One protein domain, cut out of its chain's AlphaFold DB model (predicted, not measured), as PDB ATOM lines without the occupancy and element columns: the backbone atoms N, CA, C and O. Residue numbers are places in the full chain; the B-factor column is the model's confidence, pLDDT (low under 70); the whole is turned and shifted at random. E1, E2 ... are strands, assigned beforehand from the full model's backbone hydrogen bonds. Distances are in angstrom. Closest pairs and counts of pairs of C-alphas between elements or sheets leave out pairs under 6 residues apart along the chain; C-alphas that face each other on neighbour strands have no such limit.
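AT A GLANCE: This is residues 25 to 79 of the 225 residues of the protein "Putative fibrinogen C domain-containing protein 1" of Stichopus japonicus (UniProt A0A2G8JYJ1). Two small antiparallel sheets sit one after the other along the long axis: a three-stranded sheet, E1 to E3, makes one end, and the hairpin E4 and E5 lies farther along, with residues 67 to 79, a stretch with no named element, folding back at the other end, where residues 71 to 72 pair with residues 77 to 78. The 55 printed residues hold no named helix and five strands in the order E1 to E5, with 27 residues, under half, in named elements; the class is all strand. The first sheet, in the order E1, E2, E3, is a meander, each strand the antiparallel neighbour of the one before. The whole is only just compact, close to loose, with a radius of gyration of the C-alphas of 11.6 A, and elongated, spanning 37 by 19 by 17 A.

HOW THE PARTS SIT: E2, residues 33 to 38, is the inner strand of the larger sheet, and forms a hairpin with edge strand E3, residues 41 to 46, at 153 degrees; N 36 and O 43 are 2.8 A apart, within hydrogen-bond range. E2 also forms a hairpin with edge strand E1, residues 25 to 27, at 171 degrees; N 26 and O 35 are 2.8 A apart, within range. E4, residues 53 to 58, and E5, residues 61 to 66, form an antiparallel hairpin at 148 degrees, with N 54 and O 65 2.8 A apart, within range. Between the sheets, the closest C-alphas of E1 and E5 are those of Val 27 and Arg 62, 5.8 A apart. E3 and E4 are apart.

IN THESE COORDINATES: E1 begins at C-alpha 25 (191.917, 192.639, 183.995) and is 6.8 A long; E2 is 15.9 A and E3 16.7 A. E4 measures 13.2 A. E5, 14.0 A, ends at C-alpha 66 (202.284, 177.960, 184.611).

THE WHOLE: The two farthest C-alphas, of Asn 40 and Asn 69, are 36.9 A apart. The printed part has no cut. No link between named strands is long. Residues 71 to 72 pair antiparallel with 77 to 78. Mean pLDDT of the printed part is 89.4; no printed residue is under 70.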
ATOM      1  N   PHE A  25     191.633 193.053 185.360       86.94
ATOM      2  CA  PHE A  25     191.917 192.639 183.995       86.94
ATOM      3  C   PHE A  25     191.016 191.504 183.512       86.94
ATOM      4  O   PHE A  25     190.580 190.640 184.271       86.94
ATOM      5  N   TYR A  26     190.811 191.473 182.200       87.19
ATOM      6  CA  TYR A  26     190.120 190.410 181.484       87.19
ATOM      7  C   TYR A  26     191.007 189.859 180.369       87.19
ATOM      8  O   TYR A  26     191.569 190.612 179.568       87.19
ATOM      9  N   VAL A  27     191.102 188.532 180.291       89.62
ATOM     10  CA  VAL A  27     191.769 187.815 179.199       89.62
ATOM     11  C   VAL A  27     190.720 187.076 178.381       89.62
ATOM     12  O   VAL A  27     189.891 186.346 178.929       89.62
ATOM     13  N   ASN A  28     190.773 187.234 177.058       87.75
ATOM     14  CA  ASN A  28     189.837 186.558 176.164       87.75
ATOM     15  C   ASN A  28     190.026 185.028 176.168       87.75
ATOM     16  O   ASN A  28     191.065 184.501 176.557       87.75
ATOM     17  N   SER A  29     189.027 184.291 175.677       89.31
ATOM     18  CA  SER A  29     189.026 182.816 175.660       89.31
ATOM     19  C   SER A  29     190.217 182.176 174.936       89.31
ATOM     20  O   SER A  29     190.572 181.042 175.239       89.31
ATOM     21  N   ARG A  30     190.847 182.902 174.005       90.50
ATOM     22  CA  ARG A  30     192.033 182.460 173.256       90.50
ATOM     23  C   ARG A  30     193.364 182.863 173.903       90.50
ATOM     24  O   ARG A  30     194.399 182.604 173.303       90.50
ATOM     25  N   CYS A  31     193.345 183.537 175.055       93.06
ATOM     26  CA  CYS A  31     194.511 184.166 175.684       93.06
ATOM     27  C   CYS A  31     195.423 184.912 174.699       93.06
ATOM     28  O   CYS A  31     196.640 184.828 174.795       93.06
ATOM     29  N   SER A  32     194.828 185.636 173.750       94.44
ATOM     30  CA  SER A  32     195.548 186.434 172.753       94.44
ATOM     31  C   SER A  32     195.500 187.935 173.042       94.44
ATOM     32  O   SER A  32     196.267 188.709 172.464       94.44
ATOM     33  N   ARG A  33     194.590 188.366 173.923       91.75
ATOM     34  CA  ARG A  33     194.412 189.764 174.329       91.75
ATOM     35  C   ARG A  33     194.108 189.866 175.817       91.75
ATOM     36  O   ARG A  33     193.310 189.081 176.334       91.75
ATOM     37  N   LYS A  34     194.687 190.878 176.460       90.81
ATOM     38  CA  LYS A  34     194.437 191.260 177.853       90.81
ATOM     39  C   LYS A  34     193.959 192.706 177.890       90.81
ATOM     40  O   LYS A  34     194.603 193.579 177.314       90.81
ATOM     41  N   SER A  35     192.824 192.940 178.536       88.19
ATOM     42  CA  SER A  35     192.249 194.268 178.774       88.19
ATOM     43  C   SER A  35     192.421 194.593 180.253       88.19
ATOM     44  O   SER A  35     192.052 193.761 181.073       88.19
ATOM     45  N   THR A  36     192.997 195.745 180.593       88.12
ATOM     46  CA  THR A  36     193.253 196.167 181.983       88.12
ATOM     47  C   THR A  36     192.603 197.523 182.233       88.12
ATOM     48  O   THR A  36     192.748 198.422 181.404       88.12
ATOM     49  N   CYS A  37     191.905 197.675 183.354       83.00
ATOM     50  CA  CYS A  37     191.345 198.948 183.794       83.00
ATOM     51  C   CYS A  37     192.447 199.826 184.401       83.00
ATOM     52  O   CYS A  37     193.121 199.396 185.339       83.00
ATOM     53  N   ARG A  38     192.664 201.030 183.861       86.19
ATOM     54  CA  ARG A  38     193.596 202.010 184.426       86.19
ATOM     55  C   ARG A  38     193.121 203.444 184.214       86.19
ATOM     56  O   ARG A  38     192.872 203.832 183.074       86.19
ATOM     57  N   ASN A  39     193.074 204.252 185.268       85.06
ATOM     58  CA  ASN A  39     192.541 205.616 185.276       85.06
ATOM     59  C   ASN A  39     191.197 205.707 184.541       85.06
ATOM     60  O   ASN A  39     191.001 206.581 183.692       85.06
ATOM     61  N   ASN A  40     190.300 204.760 184.815       77.12
ATOM     62  CA  ASN A  40     188.953 204.707 184.238       77.12
ATOM     63  C   ASN A  40     188.942 204.449 182.718       77.12
ATOM     64  O   ASN A  40     187.915 204.609 182.058       77.12
ATOM     65  N   GLN A  41     190.081 204.040 182.153       80.94
ATOM     66  CA  GLN A  41     190.258 203.684 180.750       80.94
ATOM     67  C   GLN A  41     190.655 202.216 180.612       80.94
ATOM     68  O   GLN A  41     191.397 201.666 181.424       80.94
ATOM     69  N   ILE A  42     190.193 201.578 179.538       79.56
ATOM     70  CA  ILE A  42     190.563 200.198 179.226       79.56
ATOM     71  C   ILE A  42     191.800 200.205 178.337       79.56
ATOM     72  O   ILE A  42     191.766 200.665 177.196       79.56
ATOM     73  N   ILE A  43     192.887 199.641 178.850       86.69
ATOM     74  CA  ILE A  43     194.136 199.450 178.119       86.69
ATOM     75  C   ILE A  43     194.175 198.013 177.606       86.69
ATOM     76  O   ILE A  43     194.182 197.064 178.392       86.69
ATOM     77  N   GLN A  44     194.209 197.845 176.285       86.88
ATOM     78  CA  GLN A  44     194.336 196.537 175.647       86.88
ATOM     79  C   GLN A  44     195.773 196.282 175.202       86.88
ATOM     80  O   GLN A  44     196.418 197.151 174.619       86.88
ATOM     81  N   ALA A  45     196.246 195.062 175.422       89.50
ATOM     82  CA  ALA A  45     197.545 194.601 174.961       89.50
ATOM     83  C   ALA A  45     197.438 193.203 174.342       89.50
ATOM     84  O   ALA A  45     196.533 192.421 174.666       89.50
ATOM     85  N   SER A  46     198.385 192.883 173.457       92.88
ATOM     86  CA  SER A  46     198.646 191.493 173.091       92.88
ATOM     87  C   SER A  46     199.008 190.716 174.349       92.88
ATOM     88  O   SER A  46     199.791 191.191 175.167       92.88
ATOM     89  N   TYR A  47     198.442 189.529 174.483       93.38
ATOM     90  CA  TYR A  47     198.710 188.626 175.595       93.38
ATOM     91  C   TYR A  47     199.137 187.301 174.996       93.38
ATOM     92  O   TYR A  47     198.496 186.854 174.046       93.38
ATOM     93  N   GLN A  48     200.233 186.720 175.467       94.94
ATOM     94  CA  GLN A  48     200.740 185.441 174.980       94.94
ATOM     95  C   GLN A  48     201.211 184.632 176.181       94.94
ATOM     96  O   GLN A  48     202.001 185.113 176.991       94.94
ATOM     97  N   CYS A  49     200.705 183.410 176.309       95.69
ATOM     98  CA  CYS A  49     201.190 182.506 177.337       95.69
ATOM     99  C   CYS A  49     202.616 182.067 177.018       95.69
ATOM    100  O   CYS A  49     202.963 181.877 175.853       95.69
ATOM    101  N   SER A  50     203.409 181.837 178.061       93.69
ATOM    102  CA  SER A  50     204.632 181.052 177.932       93.69
ATOM    103  C   SER A  50     204.319 179.695 177.291       93.69
ATOM    104  O   SER A  50     203.272 179.109 177.575       93.69
ATOM    105  N   ASP A  51     205.270 179.127 176.546       91.56
ATOM    106  CA  ASP A  51     205.208 177.732 176.074       91.56
ATOM    107  C   ASP A  51     205.055 176.720 177.232       91.56
ATOM    108  O   ASP A  51     204.654 175.570 177.041       91.56
ATOM    109  N   HIS A  52     205.354 177.146 178.463       90.62
ATOM    110  CA  HIS A  52     205.191 176.369 179.690       90.62
ATOM    111  C   HIS A  52     204.007 176.831 180.547       90.62
ATOM    112  O   HIS A  52     203.982 176.583 181.754       90.62
ATOM    113  N   ALA A  53     203.014 177.482 179.945       94.88
ATOM    114  CA  ALA A  53     201.765 177.850 180.589       94.88
ATOM    115  C   ALA A  53     200.556 177.362 179.791       94.88
ATOM    116  O   ALA A  53     200.575 177.247 178.570       94.88
ATOM    117  N   THR A  54     199.463 177.123 180.505       96.12
ATOM    118  CA  THR A  54     198.168 176.795 179.917       96.12
ATOM    119  C   THR A  54     197.215 177.971 180.101       96.12
ATOM    120  O   THR A  54     197.020 178.453 181.222       96.12
ATOM    121  N   CYS A  55     196.585 178.411 179.010       96.00
ATOM    122  CA  CYS A  55     195.442 179.318 179.062       96.00
ATOM    123  C   CYS A  55     194.245 178.581 179.670       96.00
ATOM    124  O   CYS A  55     193.718 177.644 179.071       96.00
ATOM    125  N   ALA A  56     193.813 178.978 180.862       95.44
ATOM    126  CA  ALA A  56     192.685 178.346 181.538       95.44
ATOM    127  C   ALA A  56     191.901 179.368 182.358       95.44
ATOM    128  O   ALA A  56     192.375 180.474 182.600       95.44
ATOM    129  N   GLU A  57     190.706 178.990 182.807       93.88
ATOM    130  CA  GLU A  57     189.966 179.716 183.837       93.88
ATOM    131  C   GLU A  57     190.049 178.923 185.143       93.88
ATOM    132  O   GLU A  57     189.692 177.747 185.180       93.88
ATOM    133  N   ARG A  58     190.571 179.544 186.206       93.19
ATOM    134  CA  ARG A  58     190.644 178.956 187.552       93.19
ATOM    135  C   ARG A  58     190.044 179.954 188.532       93.19
ATOM    136  O   ARG A  58     190.420 181.122 188.507       93.19
ATOM    137  N   ASN A  59     189.101 179.509 189.363       89.75
ATOM    138  CA  ASN A  59     188.378 180.364 190.316       89.75
ATOM    139  C   ASN A  59     187.759 181.622 189.667       89.75
ATOM    140  O   ASN A  59     187.818 182.706 190.233       89.75
ATOM    141  N   GLY A  60     187.210 181.486 188.452       84.25
ATOM    142  CA  GLY A  60     186.584 182.591 187.709       84.25
ATOM    143  C   GLY A  60     187.557 183.565 187.032       84.25
ATOM    144  O   GLY A  60     187.112 184.498 186.374       84.25
ATOM    145  N   VAL A  61     188.874 183.352 187.147       88.31
ATOM    146  CA  VAL A  61     189.892 184.195 186.506       88.31
ATOM    147  C   VAL A  61     190.529 183.442 185.345       88.31
ATOM    148  O   VAL A  61     191.220 182.432 185.540       88.31
ATOM    149  N   ARG A  62     190.328 183.945 184.121       91.25
ATOM    150  CA  ARG A  62     191.034 183.464 182.929       91.25
ATOM    151  C   ARG A  62     192.368 184.181 182.785       91.25
ATOM    152  O   ARG A  62     192.410 185.405 182.750       91.25
ATOM    153  N   LYS A  63     193.449 183.411 182.705       94.88
ATOM    154  CA  LYS A  63     194.810 183.882 182.412       94.88
ATOM    155  C   LYS A  63     195.698 182.702 182.029       94.88
ATOM    156  O   LYS A  63     195.259 181.549 182.044       94.88
ATOM    157  N   CYS A  64     196.949 182.986 181.700       97.38
ATOM    158  CA  CYS A  64     197.973 181.963 181.594       97.38
ATOM    159  C   CYS A  64     198.347 181.470 182.996       97.38
ATOM    160  O   CYS A  64     198.604 182.258 183.905       97.38
ATOM    161  N   TYR A  65     198.367 180.155 183.179       95.88
ATOM    162  CA  TYR A  65     198.814 179.515 184.409       95.88
ATOM    163  C   TYR A  65     200.003 178.628 184.090       95.88
ATOM    164  O   TYR A  65     199.880 177.752 183.235       95.88
ATOM    165  N   CYS A  66     201.122 178.821 184.788       93.19
ATOM    166  CA  CYS A  66     202.284 177.960 184.611       93.19
ATOM    167  C   CYS A  66     201.909 176.484 184.801       93.19
ATOM    168  O   CYS A  66     201.112 176.118 185.675       93.19
ATOM    169  N   ASN A  67     202.479 175.647 183.942       89.62
ATOM    170  CA  ASN A  67     202.373 174.201 184.027       89.62
ATOM    171  C   ASN A  67     203.031 173.708 185.333       89.62
ATOM    172  O   ASN A  67     203.828 174.435 185.935       89.62
ATOM    173  N   PRO A  68     202.720 172.485 185.800       84.69
ATOM    174  CA  PRO A  68     203.329 171.934 187.010       84.69
ATOM    175  C   PRO A  68     204.860 172.066 187.019       84.69
ATOM    176  O   PRO A  68     205.515 171.834 186.005       84.69
ATOM    177  N   ASN A  69     205.411 172.429 188.180       73.81
ATOM    178  CA  ASN A  69     206.832 172.708 188.439       73.81
ATOM    179  C   ASN A  69     207.412 173.993 187.814       73.81
ATOM    180  O   ASN A  69     208.554 174.348 188.107       73.81
ATOM    181  N   TYR A  70     206.633 174.738 187.029       81.00
ATOM    182  CA  TYR A  70     206.992 176.089 186.607       81.00
ATOM    183  C   TYR A  70     206.369 177.142 187.531       81.00
ATOM    184  O   TYR A  70     205.282 176.964 188.077       81.00
ATOM    185  N   GLN A  71     207.066 178.260 187.693       85.81
ATOM    186  CA  GLN A  71     206.702 179.395 188.532       85.81
ATOM    187  C   GLN A  71     206.828 180.693 187.735       85.81
ATOM    188  O   GLN A  71     207.742 180.848 186.922       85.81
ATOM    189  N   GLY A  72     205.918 181.631 187.986       89.94
ATOM    190  CA  GLY A  72     205.884 182.930 187.324       89.94
ATOM    191  C   GLY A  72     204.457 183.446 187.148       89.94
ATOM    192  O   GLY A  72     203.533 182.982 187.819       89.94
ATOM    193  N   ASP A  73     204.280 184.417 186.258       91.75
ATOM    194  CA  ASP A  73     203.007 185.112 186.024       91.75
ATOM    195  C   ASP A  73     202.135 184.471 184.926       91.75
ATOM    196  O   ASP A  73     200.988 184.881 184.730       91.75
ATOM    197  N   GLY A  74     202.649 183.441 184.246       92.88
ATOM    198  CA  GLY A  74     201.977 182.741 183.149       92.88
ATOM    199  C   GLY A  74     202.386 183.222 181.753       92.88
ATOM    200  O   GLY A  74     202.327 182.436 180.809       92.88
ATOM    201  N   GLU A  75     202.832 184.470 181.615       92.81
ATOM    202  CA  GLU A  75     203.481 184.981 180.393       92.81
ATOM    203  C   GLU A  75     204.968 184.602 180.409       92.81
ATOM    204  O   GLU A  75     205.534 184.183 179.403       92.81
ATOM    205  N   THR A  76     205.568 184.630 181.599       90.50
ATOM    206  CA  THR A  76     206.889 184.099 181.916       90.50
ATOM    207  C   THR A  76     206.733 182.967 182.924       90.50
ATOM    208  O   THR A  76     206.266 183.172 184.043       90.50
ATOM    209  N   CYS A  77     207.138 181.758 182.541       86.56
ATOM    210  CA  CYS A  77     207.156 180.593 183.419       86.56
ATOM    211  C   CYS A  77     208.568 180.018 183.463       86.56
ATOM    212  O   CYS A  77     209.141 179.663 182.439       86.56
ATOM    213  N   THR A  78     209.125 179.910 184.665       82.88
ATOM    214  CA  THR A  78     210.490 179.437 184.917       82.88
ATOM    215  C   THR A  78     210.462 178.222 185.832       82.88
ATOM    216  O   THR A  78     209.635 178.136 186.733       82.88
ATOM    217  N   HIS A  79     211.348 177.256 185.616       83.75
ATOM    218  CA  HIS A  79     211.547 176.156 186.555       83.75
ATOM    219  C   HIS A  79     212.827 176.416 187.339       83.75
ATOM    220  O   HIS A  79     213.829 176.849 186.771       83.75
TER     221      HIS A  79